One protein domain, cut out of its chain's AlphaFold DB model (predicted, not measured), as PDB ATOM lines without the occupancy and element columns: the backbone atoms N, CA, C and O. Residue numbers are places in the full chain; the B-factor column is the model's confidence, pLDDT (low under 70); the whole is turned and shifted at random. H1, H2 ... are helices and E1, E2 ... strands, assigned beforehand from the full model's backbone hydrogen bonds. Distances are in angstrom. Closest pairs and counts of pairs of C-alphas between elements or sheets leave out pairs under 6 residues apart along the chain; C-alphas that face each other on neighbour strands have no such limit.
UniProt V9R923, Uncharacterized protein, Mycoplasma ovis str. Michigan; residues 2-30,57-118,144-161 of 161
ATOM      1  N   LYS A   2     154.186 146.882 103.627       79.56
ATOM      2  CA  LYS A   2     154.631 148.143 104.225       79.56
ATOM      3  C   LYS A   2     156.029 148.536 103.754       79.56
ATOM      4  O   LYS A   2     156.976 147.783 103.935       79.56
ATOM      5  N   LEU A   3     156.171 149.752 103.238       78.75
ATOM      6  CA  LEU A   3     157.462 150.350 102.895       78.75
ATOM      7  C   LEU A   3     158.037 151.094 104.098       78.75
ATOM      8  O   LEU A   3     157.404 152.005 104.648       78.75
ATOM      9  N   SER A   4     159.234 150.717 104.524       81.69
ATOM     10  CA  SER A   4     159.903 151.287 105.687       81.69
ATOM     11  C   SER A   4     161.353 151.645 105.380       81.69
ATOM     12  O   SER A   4     161.931 151.171 104.411       81.69
ATOM     13  N   ILE A   5     161.924 152.531 106.191       78.25
ATOM     14  CA  ILE A   5     163.370 152.721 106.228       78.25
ATOM     15  C   ILE A   5     163.910 151.917 107.406       78.25
ATOM     16  O   ILE A   5     163.352 151.972 108.506       78.25
ATOM     17  N   SER A   6     164.971 151.159 107.162       80.38
ATOM     18  CA  SER A   6     165.667 150.400 108.189       80.38
ATOM     19  C   SER A   6     166.276 151.334 109.231       80.38
ATOM     20  O   SER A   6     166.838 152.376 108.899       80.38
ATOM     21  N   ALA A   7     166.208 150.925 110.496       72.62
ATOM     22  CA  ALA A   7     166.957 151.556 111.581       72.62
ATOM     23  C   ALA A   7     168.409 151.047 111.667       72.62
ATOM     24  O   ALA A   7     169.209 151.602 112.415       72.62
ATOM     25  N   ILE A   8     168.737 149.981 110.930       79.81
ATOM     26  CA  ILE A   8     170.060 149.359 110.913       79.81
ATOM     27  C   ILE A   8     170.847 149.940 109.731       79.81
ATOM     28  O   ILE A   8     170.447 149.702 108.585       79.81
ATOM     29  N   PRO A   9     171.936 150.685 109.986       79.38
ATOM     30  CA  PRO A   9     172.807 151.191 108.937       79.38
ATOM     31  C   PRO A   9     173.576 150.057 108.258       79.38
ATOM     32  O   PRO A   9     173.989 149.091 108.900       79.38
ATOM     33  N   LYS A  10     173.786 150.200 106.951       82.19
ATOM     34  CA  LYS A  10     174.624 149.329 106.129       82.19
ATOM     35  C   LYS A  10     175.714 150.144 105.446       82.19
ATOM     36  O   LYS A  10     175.548 151.335 105.194       82.19
ATOM     37  N   LEU A  11     176.822 149.488 105.128       78.00
ATOM     38  CA  LEU A  11     177.785 150.036 104.178       78.00
ATOM     39  C   LEU A  11     177.152 150.013 102.787       78.00
ATOM     40  O   LEU A  11     176.498 149.034 102.421       78.00
ATOM     41  N   SER A  12     177.329 151.098 102.036       72.56
ATOM     42  CA  SER A  12     176.907 151.183 100.639       72.56
ATOM     43  C   SER A  12     177.473 150.010  99.826       72.56
ATOM     44  O   SER A  12     178.564 149.541 100.163       72.56
ATOM     45  N   PRO A  13     176.831 149.596  98.721       65.25
ATOM     46  CA  PRO A  13     177.360 148.553  97.836       65.25
ATOM     47  C   PRO A  13     178.795 148.827  97.350       65.25
ATOM     48  O   PRO A  13     179.562 147.900  97.126       65.25
ATOM     49  N   GLU A  14     179.170 150.106  97.254       66.69
ATOM     50  CA  GLU A  14     180.499 150.581  96.843       66.69
ATOM     51  C   GLU A  14     181.508 150.687  98.008       66.69
ATOM     52  O   GLU A  14     182.667 151.037  97.805       66.69
ATOM     53  N   GLY A  15     181.088 150.384  99.242       70.00
ATOM     54  CA  GLY A  15     181.933 150.373 100.443       70.00
ATOM     55  C   GLY A  15     182.378 151.741 100.977       70.00
ATOM     56  O   GLY A  15     183.160 151.784 101.924       70.00
ATOM     57  N   SER A  16     181.900 152.847 100.405       69.44
ATOM     58  CA  SER A  16     182.405 154.197 100.680       69.44
ATOM     59  C   SER A  16     181.650 154.951 101.778       69.44
ATOM     60  O   SER A  16     182.261 155.771 102.460       69.44
ATOM     61  N   GLN A  17     180.354 154.685 101.977       78.88
ATOM     62  CA  GLN A  17     179.503 155.482 102.875       78.88
ATOM     63  C   GLN A  17     178.515 154.640 103.691       78.88
ATOM     64  O   GLN A  17     178.122 153.533 103.304       78.88
ATOM     65  N   ILE A  18     178.076 155.191 104.827       84.81
ATOM     66  CA  ILE A  18     176.995 154.624 105.641       84.81
ATOM     67  C   ILE A  18     175.652 154.990 105.006       84.81
ATOM     68  O   ILE A  18     175.373 156.159 104.758       84.81
ATOM     69  N   CYS A  19     174.790 154.001 104.791       84.25
ATOM     70  CA  CYS A  19     173.458 154.187 104.228       84.25
ATOM     71  C   CYS A  19     172.381 153.454 105.040       84.25
ATOM     72  O   CYS A  19     172.636 152.461 105.723       84.25
ATOM     73  N   LEU A  20     171.152 153.961 104.981       84.00
ATOM     74  CA  LEU A  20     169.976 153.358 105.601       84.00
ATOM     75  C   LEU A  20     169.107 152.725 104.503       84.00
ATOM     76  O   LEU A  20     168.545 153.464 103.690       84.00
ATOM     77  N   PRO A  21     168.985 151.387 104.442       84.25
ATOM     78  CA  PRO A  21     168.224 150.733 103.385       84.25
ATOM     79  C   PRO A  21     166.722 150.995 103.519       84.25
ATOM     80  O   PRO A  21     166.163 151.004 104.620       84.25
ATOM     81  N   ILE A  22     166.059 151.172 102.381       81.94
ATOM     82  CA  ILE A  22     164.605 151.219 102.263       81.94
ATOM     83  C   ILE A  22     164.116 149.817 101.942       81.94
ATOM     84  O   ILE A  22     164.487 149.225 100.929       81.94
ATOM     85  N   ILE A  23     163.265 149.302 102.819       84.00
ATOM     86  CA  ILE A  23     162.820 147.919 102.825       84.00
ATOM     87  C   ILE A  23     161.308 147.872 102.628       84.00
ATOM     88  O   ILE A  23     160.532 148.509 103.347       84.00
ATOM     89  N   LEU A  24     160.876 147.073 101.663       79.50
ATOM     90  CA  LEU A  24     159.510 146.599 101.547       79.50
ATOM     91  C   LEU A  24     159.328 145.379 102.442       79.50
ATOM     92  O   LEU A  24     159.956 144.356 102.213       79.50
ATOM     93  N   HIS A  25     158.412 145.465 103.398       78.12
ATOM     94  CA  HIS A  25     157.918 144.320 104.148       78.12
ATOM     95  C   HIS A  25     156.643 143.793 103.494       78.12
ATOM     96  O   HIS A  25     155.615 144.483 103.434       78.12
ATOM     97  N   LEU A  26     156.702 142.560 103.014       69.69
ATOM     98  CA  LEU A  26     155.525 141.779 102.675       69.69
ATOM     99  C   LEU A  26     154.959 141.293 104.016       69.69
ATOM    100  O   LEU A  26     155.609 140.547 104.735       69.69
ATOM    101  N   GLU A  27     153.800 141.816 104.419       57.19
ATOM    102  CA  GLU A  27     153.127 141.371 105.644       57.19
ATOM    103  C   GLU A  27     152.666 139.926 105.420       57.19
ATOM    104  O   GLU A  27     151.623 139.701 104.814       57.19
ATOM    105  N   SER A  28     153.461 138.955 105.860       51.69
ATOM    106  CA  SER A  28     152.962 137.637 106.233       51.69
ATOM    107  C   SER A  28     153.136 137.508 107.741       51.69
ATOM    108  O   SER A  28     154.262 137.474 108.229       51.69
ATOM    109  N   ASP A  29     152.023 137.443 108.469       44.44
ATOM    110  CA  ASP A  29     151.971 137.233 109.925       44.44
ATOM    111  C   ASP A  29     152.479 135.843 110.365       44.44
ATOM    112  O   ASP A  29     152.373 135.478 111.533       44.44
ATOM    113  N   GLU A  30     153.063 135.053 109.463       45.28
ATOM    114  CA  GLU A  30     153.639 133.756 109.788       45.28
ATOM    115  C   GLU A  30     155.159 133.879 109.922       45.28
ATOM    116  O   GLU A  30     155.891 134.095 108.957       45.28
ATOM    117  N   ASP A  57     177.040 125.049  92.757       74.25
ATOM    118  CA  ASP A  57     176.085 124.147  92.112       74.25
ATOM    119  C   ASP A  57     174.856 124.926  91.609       74.25
ATOM    120  O   ASP A  57     174.344 125.824  92.286       74.25
ATOM    121  N   ILE A  58     174.387 124.561  90.418       73.25
ATOM    122  CA  ILE A  58     173.324 125.231  89.664       73.25
ATOM    123  C   ILE A  58     172.029 125.294  90.477       73.25
ATOM    124  O   ILE A  58     171.349 126.320  90.503       73.25
ATOM    125  N   ILE A  59     171.706 124.201  91.166       73.06
ATOM    126  CA  ILE A  59     170.497 124.101  91.986       73.06
ATOM    127  C   ILE A  59     170.607 125.028  93.195       73.06
ATOM    128  O   ILE A  59     169.641 125.691  93.549       73.06
ATOM    129  N   THR A  60     171.784 125.104  93.816       76.06
ATOM    130  CA  THR A  60     172.010 125.965  94.983       76.06
ATOM    131  C   THR A  60     171.851 127.438  94.621       76.06
ATOM    132  O   THR A  60     171.176 128.160  95.344       76.06
ATOM    133  N   GLN A  61     172.387 127.872  93.477       73.31
ATOM    134  CA  GLN A  61     172.172 129.238  92.979       73.31
ATOM    135  C   GLN A  61     170.690 129.520  92.700       73.31
ATOM    136  O   GLN A  61     170.183 130.586  93.036       73.31
ATOM    137  N   HIS A  62     169.977 128.556  92.109       76.06
ATOM    138  CA  HIS A  62     168.548 128.704  91.831       76.06
ATOM    139  C   HIS A  62     167.712 128.773  93.114       76.06
ATOM    140  O   HIS A  62     166.812 129.601  93.216       76.06
ATOM    141  N   ILE A  63     168.045 127.969  94.126       76.06
ATOM    142  CA  ILE A  63     167.406 128.027  95.447       76.06
ATOM    143  C   ILE A  63     167.676 129.379  96.118       76.06
ATOM    144  O   ILE A  63     166.726 129.998  96.583       76.06
ATOM    145  N   GLU A  64     168.918 129.877  96.107       75.19
ATOM    146  CA  GLU A  64     169.252 131.212  96.635       75.19
ATOM    147  C   GLU A  64     168.425 132.310  95.936       75.19
ATOM    148  O   GLU A  64     167.901 133.221  96.579       75.19
ATOM    149  N   ASN A  65     168.227 132.199  94.620       73.81
ATOM    150  CA  ASN A  65     167.376 133.120  93.868       73.81
ATOM    151  C   ASN A  65     165.899 133.035  94.271       73.81
ATOM    152  O   ASN A  65     165.245 134.069  94.416       73.81
ATOM    153  N   ILE A  66     165.364 131.828  94.471       73.81
ATOM    154  CA  ILE A  66     163.983 131.628  94.930       73.81
ATOM    155  C   ILE A  66     163.800 132.191  96.340       73.81
ATOM    156  O   ILE A  66     162.816 132.881  96.599       73.81
ATOM    157  N   GLU A  67     164.752 131.946  97.240       72.75
ATOM    158  CA  GLU A  67     164.742 132.502  98.595       72.75
ATOM    159  C   GLU A  67     164.759 134.033  98.570       72.75
ATOM    160  O   GLU A  67     164.008 134.668  99.312       72.75
ATOM    161  N   ASN A  68     165.528 134.634  97.662       71.44
ATOM    162  CA  ASN A  68     165.524 136.080  97.454       71.44
ATOM    163  C   ASN A  68     164.178 136.589  96.910       71.44
ATOM    164  O   ASN A  68     163.674 137.610  97.385       71.44
ATOM    165  N   LEU A  69     163.563 135.890  95.948       68.38
ATOM    166  CA  LEU A  69     162.252 136.248  95.385       68.38
ATOM    167  C   LEU A  69     161.119 136.147  96.412       68.38
ATOM    168  O   LEU A  69     160.213 136.979  96.412       68.38
ATOM    169  N   LEU A  70     161.180 135.134  97.273       67.19
ATOM    170  CA  LEU A  70     160.185 134.844  98.306       67.19
ATOM    171  C   LEU A  70     160.518 135.478  99.662       67.19
ATOM    172  O   LEU A  70     159.831 135.217 100.652       67.19
ATOM    173  N   SER A  71     161.562 136.305  99.720       67.62
ATOM    174  CA  SER A  71     161.954 137.000 100.938       67.62
ATOM    175  C   SER A  71     160.833 137.927 101.419       67.62
ATOM    176  O   SER A  71     160.247 138.701 100.661       67.62
ATOM    177  N   SER A  72     160.531 137.864 102.718       66.88
ATOM    178  CA  SER A  72     159.510 138.706 103.360       66.88
ATOM    179  C   SER A  72     159.902 140.187 103.399       66.88
ATOM    180  O   SER A  72     159.055 141.061 103.601       66.88
ATOM    181  N   SER A  73     161.186 140.479 103.190       73.12
ATOM    182  CA  SER A  73     161.743 141.821 103.140       73.12
ATOM    183  C   SER A  73     162.587 142.016 101.886       73.12
ATOM    184  O   SER A  73     163.580 141.313 101.713       73.12
ATOM    185  N   ARG A  74     162.253 143.016 101.066       75.38
ATOM    186  CA  ARG A  74     163.012 143.355  99.857       75.38
ATOM    187  C   ARG A  74     163.581 144.763  99.941       75.38
ATOM    188  O   ARG A  74     162.856 145.705 100.250       75.38
ATOM    189  N   GLU A  75     164.869 144.906  99.655       82.31
ATOM    190  CA  GLU A  75     165.516 146.213  99.544       82.31
ATOM    191  C   GLU A  75     165.172 146.850  98.199       82.31
ATOM    192  O   GLU A  75     165.254 146.195  97.161       82.31
ATOM    193  N   ILE A  76     164.758 148.114  98.230       78.81
ATOM    194  CA  ILE A  76     164.350 148.871  97.034       78.81
ATOM    195  C   ILE A  76     165.125 150.188  96.874       78.81
ATOM    196  O   ILE A  76     164.826 150.992  95.991       78.81
ATOM    197  N   GLY A  77     166.078 150.459  97.766       80.12
ATOM    198  CA  GLY A  77     166.851 151.694  97.757       80.12
ATOM    199  C   GLY A  77     167.611 151.956  99.051       80.12
ATOM    200  O   GLY A  77     167.530 151.181 100.005       80.12
ATOM    201  N   TYR A  78     168.307 153.089  99.084       82.94
ATOM    202  CA  TYR A  78     169.140 153.540 100.188       82.94
ATOM    203  C   TYR A  78     168.962 155.041 100.429       82.94
ATOM    204  O   TYR A  78     168.799 155.841  99.506       82.94
ATOM    205  N   PHE A  79     169.016 155.433 101.695       82.00
ATOM    206  CA  PHE A  79     169.145 156.824 102.107       82.00
ATOM    207  C   PHE A  79     170.557 157.078 102.630       82.00
ATOM    208  O   PHE A  79     171.026 156.351 103.509       82.00
ATOM    209  N   TYR A  80     171.202 158.126 102.127       82.38
ATOM    210  CA  TYR A  80     172.531 158.549 102.554       82.38
ATOM    211  C   TYR A  80     172.396 159.782 103.452       82.38
ATOM    212  O   TYR A  80     172.041 160.862 102.969       82.38
ATOM    213  N   PRO A  81     172.645 159.648 104.766       80.50
ATOM    214  CA  PRO A  81     172.517 160.756 105.702       80.50
ATOM    215  C   PRO A  81     173.572 161.847 105.481       80.50
ATOM    216  O   PRO A  81     173.269 163.007 105.737       80.50
ATOM    217  N   GLU A  82     174.769 161.496 104.994       80.81
ATOM    218  CA  GLU A  82     175.872 162.444 104.763       80.81
ATOM    219  C   GLU A  82     175.499 163.512 103.727       80.81
ATOM    220  O   GLU A  82     175.610 164.704 104.000       80.81
ATOM    221  N   ASP A  83     174.951 163.078 102.592       75.12
ATOM    222  CA  ASP A  83     174.584 163.960 101.478       75.12
ATOM    223  C   ASP A  83     173.090 164.325 101.471       75.12
ATOM    224  O   ASP A  83     172.608 165.007 100.564       75.12
ATOM    225  N   CYS A  84     172.330 163.845 102.466       73.12
ATOM    226  CA  CYS A  84     170.865 163.923 102.510       73.12
ATOM    227  C   CYS A  84     170.218 163.488 101.182       73.12
ATOM    228  O   CYS A  84     169.240 164.083 100.716       73.12
ATOM    229  N   SER A  85     170.779 162.448 100.567       75.06
ATOM    230  CA  SER A  85     170.402 161.960  99.246       75.06
ATOM    231  C   SER A  85     169.678 160.616  99.344       75.06
ATOM    232  O   SER A  85     169.774 159.887 100.335       75.06
ATOM    233  N   LEU A  86     168.878 160.309  98.324       78.75
ATOM    234  CA  LEU A  86     168.071 159.099  98.270       78.75
ATOM    235  C   LEU A  86     168.238 158.423  96.913       78.75
ATOM    236  O   LEU A  86     167.884 159.009  95.888       78.75
ATOM    237  N   THR A  87     168.692 157.176  96.920       78.25
ATOM    238  CA  THR A  87     168.591 156.278  95.768       78.25
ATOM    239  C   THR A  87     167.444 155.312  95.995       78.25
ATOM    240  O   THR A  87     167.297 154.708  97.053       78.25
ATOM    241  N   LEU A  88     166.579 155.193  95.001       77.56
ATOM    242  CA  LEU A  88     165.387 154.368  95.078       77.56
ATOM    243  C   LEU A  88     165.065 153.882  93.675       77.56
ATOM    244  O   LEU A  88     165.043 154.697  92.745       77.56
ATOM    245  N   ASP A  89     164.773 152.595  93.533       76.38
ATOM    246  CA  ASP A  89     164.146 152.093  92.319       76.38
ATOM    247  C   ASP A  89     162.742 152.703  92.220       76.38
ATOM    248  O   ASP A  89     161.819 152.367  92.970       76.38
ATOM    249  N   ARG A  90     162.607 153.675  91.317       71.12
ATOM    250  CA  ARG A  90     161.381 154.454  91.147       71.12
ATOM    251  C   ARG A  90     160.245 153.584  90.636       71.12
ATOM    252  O   ARG A  90     159.133 153.698  91.145       71.12
ATOM    253  N   GLU A  91     160.512 152.734  89.653       69.44
ATOM    254  CA  GLU A  91     159.492 151.890  89.028       69.44
ATOM    255  C   GLU A  91     158.940 150.902  90.046       69.44
ATOM    256  O   GLU A  91     157.722 150.797  90.232       69.44
ATOM    257  N   GLN A  92     159.841 150.260  90.785       70.12
ATOM    258  CA  GLN A  92     159.473 149.315  91.822       70.12
ATOM    259  C   GLN A  92     158.741 150.000  92.989       70.12
ATOM    260  O   GLN A  92     157.725 149.497  93.478       70.12
ATOM    261  N   PHE A  93     159.196 151.177  93.418       73.94
ATOM    262  CA  PHE A  93     158.513 151.951  94.453       73.94
ATOM    263  C   PHE A  93     157.098 152.364  94.035       73.94
ATOM    264  O   PHE A  93     156.154 152.194  94.812       73.94
ATOM    265  N   PHE A  94     156.922 152.859  92.808       72.06
ATOM    266  CA  PHE A  94     155.606 153.230  92.291       72.06
ATOM    267  C   PHE A  94     154.692 152.021  92.135       72.06
ATOM    268  O   PHE A  94     153.523 152.103  92.511       72.06
ATOM    269  N   HIS A  95     155.215 150.892  91.661       75.25
ATOM    270  CA  HIS A  95     154.469 149.641  91.616       75.25
ATOM    271  C   HIS A  95     153.914 149.275  93.002       75.25
ATOM    272  O   HIS A  95     152.724 148.979  93.143       75.25
ATOM    273  N   TYR A  96     154.728 149.378  94.054       75.88
ATOM    274  CA  TYR A  96     154.265 149.096  95.413       75.88
ATOM    275  C   TYR A  96     153.259 150.125  95.939       75.88
ATOM    276  O   TYR A  96     152.281 149.751  96.585       75.88
ATOM    277  N   LEU A  97     153.428 151.412  95.636       72.06
ATOM    278  CA  LEU A  97     152.422 152.421  95.984       72.06
ATOM    279  C   LEU A  97     151.072 152.147  95.307       72.06
ATOM    280  O   LEU A  97     150.035 152.198  95.968       72.06
ATOM    281  N   LEU A  98     151.084 151.825  94.010       70.19
ATOM    282  CA  LEU A  98     149.879 151.552  93.219       70.19
ATOM    283  C   LEU A  98     149.168 150.264  93.648       70.19
ATOM    284  O   LEU A  98     147.943 150.196  93.597       70.19
ATOM    285  N   THR A  99     149.912 149.266  94.126       69.88
ATOM    286  CA  THR A  99     149.355 148.020  94.684       69.88
ATOM    287  C   THR A  99     148.812 148.182  96.110       69.88
ATOM    288  O   THR A  99     148.351 147.216  96.714       69.88
ATOM    289  N   GLY A 100     148.815 149.405  96.657       66.88
ATOM    290  CA  GLY A 100     148.223 149.723  97.958       66.88
ATOM    291  C   GLY A 100     149.169 149.538  99.148       66.88
ATOM    292  O   GLY A 100     148.714 149.442 100.291       66.88
ATOM    293  N   CYS A 101     150.483 149.484  98.914       74.56
ATOM    294  CA  CYS A 101     151.474 149.371  99.980       74.56
ATOM    295  C   CYS A 101     151.499 150.628 100.864       74.56
ATOM    296  O   CYS A 101     151.508 151.766 100.386       74.56
ATOM    297  N   LYS A 102     151.540 150.436 102.187       76.25
ATOM    298  CA  LYS A 102     151.546 151.544 103.151       76.25
ATOM    299  C   LYS A 102     152.967 152.044 103.387       76.25
ATOM    300  O   LYS A 102     153.826 151.303 103.858       76.25
ATOM    301  N   VAL A 103     153.207 153.329 103.149       78.62
ATOM    302  CA  VAL A 103     154.492 153.970 103.462       78.62
ATOM    303  C   VAL A 103     154.554 154.331 104.945       78.62
ATOM    304  O   VAL A 103     153.654 154.976 105.488       78.62
ATOM    305  N   SER A 104     155.633 153.938 105.620       80.50
ATOM    306  CA  SER A 104     155.878 154.305 107.014       80.50
ATOM    307  C   SER A 104     155.989 155.827 107.194       80.50
ATOM    308  O   SER A 104     156.455 156.550 106.313       80.50
ATOM    309  N   LYS A 105     155.615 156.333 108.376       76.75
ATOM    310  CA  LYS A 105     155.703 157.773 108.686       76.75
ATOM    311  C   LYS A 105     157.129 158.321 108.545       76.75
ATOM    312  O   LYS A 105     157.287 159.459 108.117       76.75
ATOM    313  N   ALA A 106     158.145 157.530 108.897       76.38
ATOM    314  CA  ALA A 106     159.550 157.919 108.792       76.38
ATOM    315  C   ALA A 106     159.982 158.094 107.330       76.38
ATOM    316  O   ALA A 106     160.486 159.153 106.965       76.38
ATOM    317  N   LEU A 107     159.682 157.108 106.477       79.56
ATOM    318  CA  LEU A 107     159.987 157.180 105.048       79.56
ATOM    319  C   LEU A 107     159.220 158.320 104.358       79.56
ATOM    320  O   LEU A 107     159.790 159.053 103.560       79.56
ATOM    321  N   ASN A 108     157.958 158.542 104.728       75.56
ATOM    322  CA  ASN A 108     157.163 159.655 104.202       75.56
ATOM    323  C   ASN A 108     157.766 161.028 104.570       75.56
ATOM    324  O   ASN A 108     157.781 161.941 103.753       75.56
ATOM    325  N   ARG A 109     158.311 161.187 105.787       74.06
ATOM    326  CA  ARG A 109     159.032 162.415 106.174       74.06
ATOM    327  C   ARG A 109     160.306 162.607 105.356       74.06
ATOM    328  O   ARG A 109     160.572 163.724 104.931       74.06
ATOM    329  N   LEU A 110     161.061 161.536 105.118       76.88
ATOM    330  CA  LEU A 110     162.277 161.593 104.307       76.88
ATOM    331  C   LEU A 110     161.977 162.000 102.868       76.88
ATOM    332  O   LEU A 110     162.568 162.962 102.398       76.88
ATOM    333  N   LEU A 111     161.003 161.354 102.223       73.19
ATOM    334  CA  LEU A 111     160.589 161.662 100.848       73.19
ATOM    335  C   LEU A 111     160.091 163.103 100.662       73.19
ATOM    336  O   LEU A 111     160.172 163.635  99.563       73.19
ATOM    337  N   LYS A 112     159.557 163.731 101.717       69.88
ATOM    338  CA  LYS A 112     159.149 165.145 101.697       69.88
ATOM    339  C   LYS A 112     160.317 166.113 101.862       69.88
ATOM    340  O   LYS A 112     160.228 167.245 101.398       69.88
ATOM    341  N   ASN A 113     161.356 165.696 102.580       66.31
ATOM    342  CA  ASN A 113     162.506 166.536 102.907       66.31
ATOM    343  C   ASN A 113     163.595 166.453 101.837       66.31
ATOM    344  O   ASN A 113     164.305 167.428 101.603       66.31
ATOM    345  N   THR A 114     163.726 165.306 101.176       63.88
ATOM    346  CA  THR A 114     164.536 165.182  99.972       63.88
ATOM    347  C   THR A 114     163.759 165.788  98.806       63.88
ATOM    348  O   THR A 114     162.545 165.619  98.703       63.88
ATOM    349  N   ARG A 115     164.432 166.527  97.912       54.12
ATOM    350  CA  ARG A 115     163.840 166.979  96.639       54.12
ATOM    351  C   ARG A 115     163.673 165.774  95.712       54.12
ATOM    352  O   ARG A 115     164.367 165.641  94.708       54.12
ATOM    353  N   PHE A 116     162.813 164.843  96.102       54.34
ATOM    354  CA  PHE A 116     162.455 163.708  95.283       54.34
ATOM    355  C   PHE A 116     161.507 164.225  94.204       54.34
ATOM    356  O   PHE A 116     160.306 164.362  94.429       54.34
ATOM    357  N   ASP A 117     162.074 164.604  93.057       44.56
ATOM    358  CA  ASP A 117     161.302 165.060  91.906       44.56
ATOM    359  C   ASP A 117     160.374 163.926  91.452       44.56
ATOM    360  O   ASP A 117     160.782 162.978  90.782       44.56
ATOM    361  N   LEU A 118     159.095 164.038  91.814       50.47
ATOM    362  CA  LEU A 118     157.990 163.202  91.332       50.47
ATOM    363  C   LEU A 118     157.580 163.581  89.892       50.47
ATOM    364  O   LEU A 118     156.436 163.383  89.477       50.47
ATOM    365  N   SER A 144     162.430 123.686  83.121       56.41
ATOM    366  CA  SER A 144     161.772 122.822  84.110       56.41
ATOM    367  C   SER A 144     162.290 121.383  84.074       56.41
ATOM    368  O   SER A 144     162.596 120.832  85.125       56.41
ATOM    369  N   GLU A 145     162.486 120.797  82.885       63.66
ATOM    370  CA  GLU A 145     162.940 119.403  82.729       63.66
ATOM    371  C   GLU A 145     164.329 119.181  83.344       63.66
ATOM    372  O   GLU A 145     164.587 118.166  83.992       63.66
ATOM    373  N   ILE A 146     165.228 120.157  83.181       66.19
ATOM    374  CA  ILE A 146     166.583 120.109  83.747       66.19
ATOM    375  C   ILE A 146     166.518 120.134  85.280       66.19
ATOM    376  O   ILE A 146     167.223 119.368  85.942       66.19
ATOM    377  N   LEU A 147     165.660 120.991  85.843       63.09
ATOM    378  CA  LEU A 147     165.476 121.104  87.288       63.09
ATOM    379  C   LEU A 147     164.852 119.832  87.871       63.09
ATOM    380  O   LEU A 147     165.396 119.289  88.833       63.09
ATOM    381  N   GLU A 148     163.800 119.301  87.249       69.00
ATOM    382  CA  GLU A 148     163.134 118.063  87.673       69.00
ATOM    383  C   GLU A 148     164.081 116.854  87.656       69.00
ATOM    384  O   GLU A 148     164.159 116.109  88.636       69.00
ATOM    385  N   LEU A 149     164.859 116.675  86.583       73.69
ATOM    386  CA  LEU A 149     165.845 115.592  86.489       73.69
ATOM    387  C   LEU A 149     166.919 115.709  87.575       73.69
ATOM    388  O   LEU A 149     167.312 114.715  88.192       73.69
ATOM    389  N   SER A 150     167.386 116.929  87.837       67.62
ATOM    390  CA  SER A 150     168.404 117.181  88.856       67.62
ATOM    391  C   SER A 150     167.887 116.928  90.283       67.62
ATOM    392  O   SER A 150     168.604 116.364  91.117       67.62
ATOM    393  N   GLU A 151     166.616 117.247  90.552       69.31
ATOM    394  CA  GLU A 151     165.943 116.992  91.828       69.31
ATOM    395  C   GLU A 151     165.749 115.485  92.060       69.31
ATOM    396  O   GLU A 151     166.091 114.965  93.129       69.31
ATOM    397  N   GLN A 152     165.314 114.752  91.029       78.31
ATOM    398  CA  GLN A 152     165.190 113.292  91.073       78.31
ATOM    399  C   GLN A 152     166.528 112.606  91.378       78.31
ATOM    400  O   GLN A 152     166.586 111.717  92.234       78.31
ATOM    401  N   LEU A 153     167.618 113.044  90.738       74.94
ATOM    402  CA  LEU A 153     168.964 112.521  91.003       74.94
ATOM    403  C   LEU A 153     169.410 112.785  92.449       74.94
ATOM    404  O   LEU A 153     170.025 111.918  93.077       74.94
ATOM    405  N   ARG A 154     169.074 113.951  93.012       66.94
ATOM    406  CA  ARG A 154     169.412 114.304  94.399       66.94
ATOM    407  C   ARG A 154     168.654 113.440  95.409       66.94
ATOM    408  O   ARG A 154     169.282 112.898  96.321       66.94
ATOM    409  N   ILE A 155     167.348 113.246  95.213       74.69
ATOM    410  CA  ILE A 155     166.512 112.358  96.044       74.69
ATOM    411  C   ILE A 155     167.029 110.915  95.967       74.69
ATOM    412  O   ILE A 155     167.130 110.226  96.985       74.69
ATOM    413  N   PHE A 156     167.391 110.453  94.771       73.69
ATOM    414  CA  PHE A 156     167.939 109.113  94.569       73.69
ATOM    415  C   PHE A 156     169.274 108.910  95.300       73.69
ATOM    416  O   PHE A 156     169.476 107.883  95.949       73.69
ATOM    417  N   ASN A 157     170.166 109.903  95.258       70.44
ATOM    418  CA  ASN A 157     171.458 109.848  95.943       70.44
ATOM    419  C   ASN A 157     171.337 109.938  97.472       70.44
ATOM    420  O   ASN A 157     172.148 109.343  98.180       70.44
ATOM    421  N   GLN A 158     170.323 110.631  97.998       65.94
ATOM    422  CA  GLN A 158     170.042 110.670  99.438       65.94
ATOM    423  C   GLN A 158     169.470 109.349  99.965       65.94
ATOM    424  O   GLN A 158     169.783 108.974 101.086       65.94
ATOM    425  N   LYS A 159     168.694 108.614  99.156       66.56
ATOM    426  CA  LYS A 159     168.151 107.290  99.520       66.56
ATOM    427  C   LYS A 159     169.180 106.151  99.486       66.56
ATOM    428  O   LYS A 159     168.876 105.054  99.939       66.56
ATOM    429  N   LYS A 160     170.358 106.379  98.896       57.75
ATOM    430  CA  LYS A 160     171.459 105.401  98.809       57.75
ATOM    431  C   LYS A 160     172.510 105.542  99.920       57.75
ATOM    432  O   LYS A 160     173.451 104.751  99.937       57.75
ATOM    433  N   LYS A 161     172.374 106.534 100.802       46.97
ATOM    434  CA  LYS A 161     173.117 106.636 102.066       46.97
ATOM    435  C   LYS A 161     172.279 106.065 103.199       46.97
ATOM    436  O   LYS A 161     172.906 105.519 104.128       46.97
TER     437      LYS A 161
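Overview. This is residues 2 to 30, 57 to 118 and 144 to 161 of the 161 residues of an uncharacterized protein of Mycoplasma ovis str. Michigan (UniProt V9R923). A four-stranded antiparallel sheet, curled like part of a barrel, has H2 and H3 packed on it, while H1 runs out from the start of E3 as an arm, of which residues 63 to 69 stick out. H4 lies beyond the sheet, close to the far end of this arm, and the arm with H4 makes much of the length. The printed part has 109 residues with four named helices and four named strands, in the order E1 E2 H1 E3 E4 H2 H3 H4; the sheet's order is E1 E2 E3 E4, and the class is mixed, helices and strands. The whole is only just loose, close to extended, with a radius of gyration of the C-alphas of 19.2 A and spans of 61 by 35 by 24 A.

Arrangement. E1, residues 2 to 5, and E2, residues 18 to 25, form an antiparallel hairpin, with N 4 and O 23 2.8 A apart. E3, residues 73 to 80, is antiparallel to E2, with N 22 and O 77 2.8 A apart; it bends by 64 degrees at residue 76. E3 and E4, residues 85 to 88, form a second hairpin, with N 78 and O 87 2.8 A apart. H2, residues 90 to 98, and H3, residues 105 to 113, are on one face of this twisted sheet, giving two layers, helices over a sheet. H2 has a height over the sheet of 8.6 A, and its closest C-alphas to E3 are those of Phe 93 and Ile 76, 7.1 A apart. H3, at a height over the sheet of 5.6 A, is over none of the strands; its closest C-alphas to E1 are those of Leu 107 and Ile 5, 5.7 A apart. H1, residues 58 to 69, is not on the sheet. H4, residues 144 to 158, is close to H1 but not clearly touching, with the C-alphas of Ile 59 and Leu 147 closest at 7.5 A. Their tilt of 69 degrees is steep, only just short of about perpendicular, and they run opposite ways. In H1, H2, H3 and H4 every O i to N i+4 pair is within hydrogen-bond range.

Along the chain. E1 begins at C-alpha 2, (154.631, 148.143, 104.225), and is 10.1 A long. E2 is 21.7 A, H1 16.6 A, E3 19.9 A and E4 10.0 A long. H2 is 12.0 A and H3 12.5 A long. H4, 21.2 A long, ends at C-alpha 158, (170.042, 110.670, 99.438).

Size, cuts and confidence. The C-alphas of Arg 115 and Lys 160 are the two farthest apart, 62.1 A. Residues 31 to 56 and 119 to 143 are not printed, with C-alpha gaps of 30.1 A and 41.2 A. The link from E1 to E2 is long. The model's mean pLDDT over the printed part is 72.2; 34 residues are under 70, among them 26 to 30, 112 to 118 and 144 to 148.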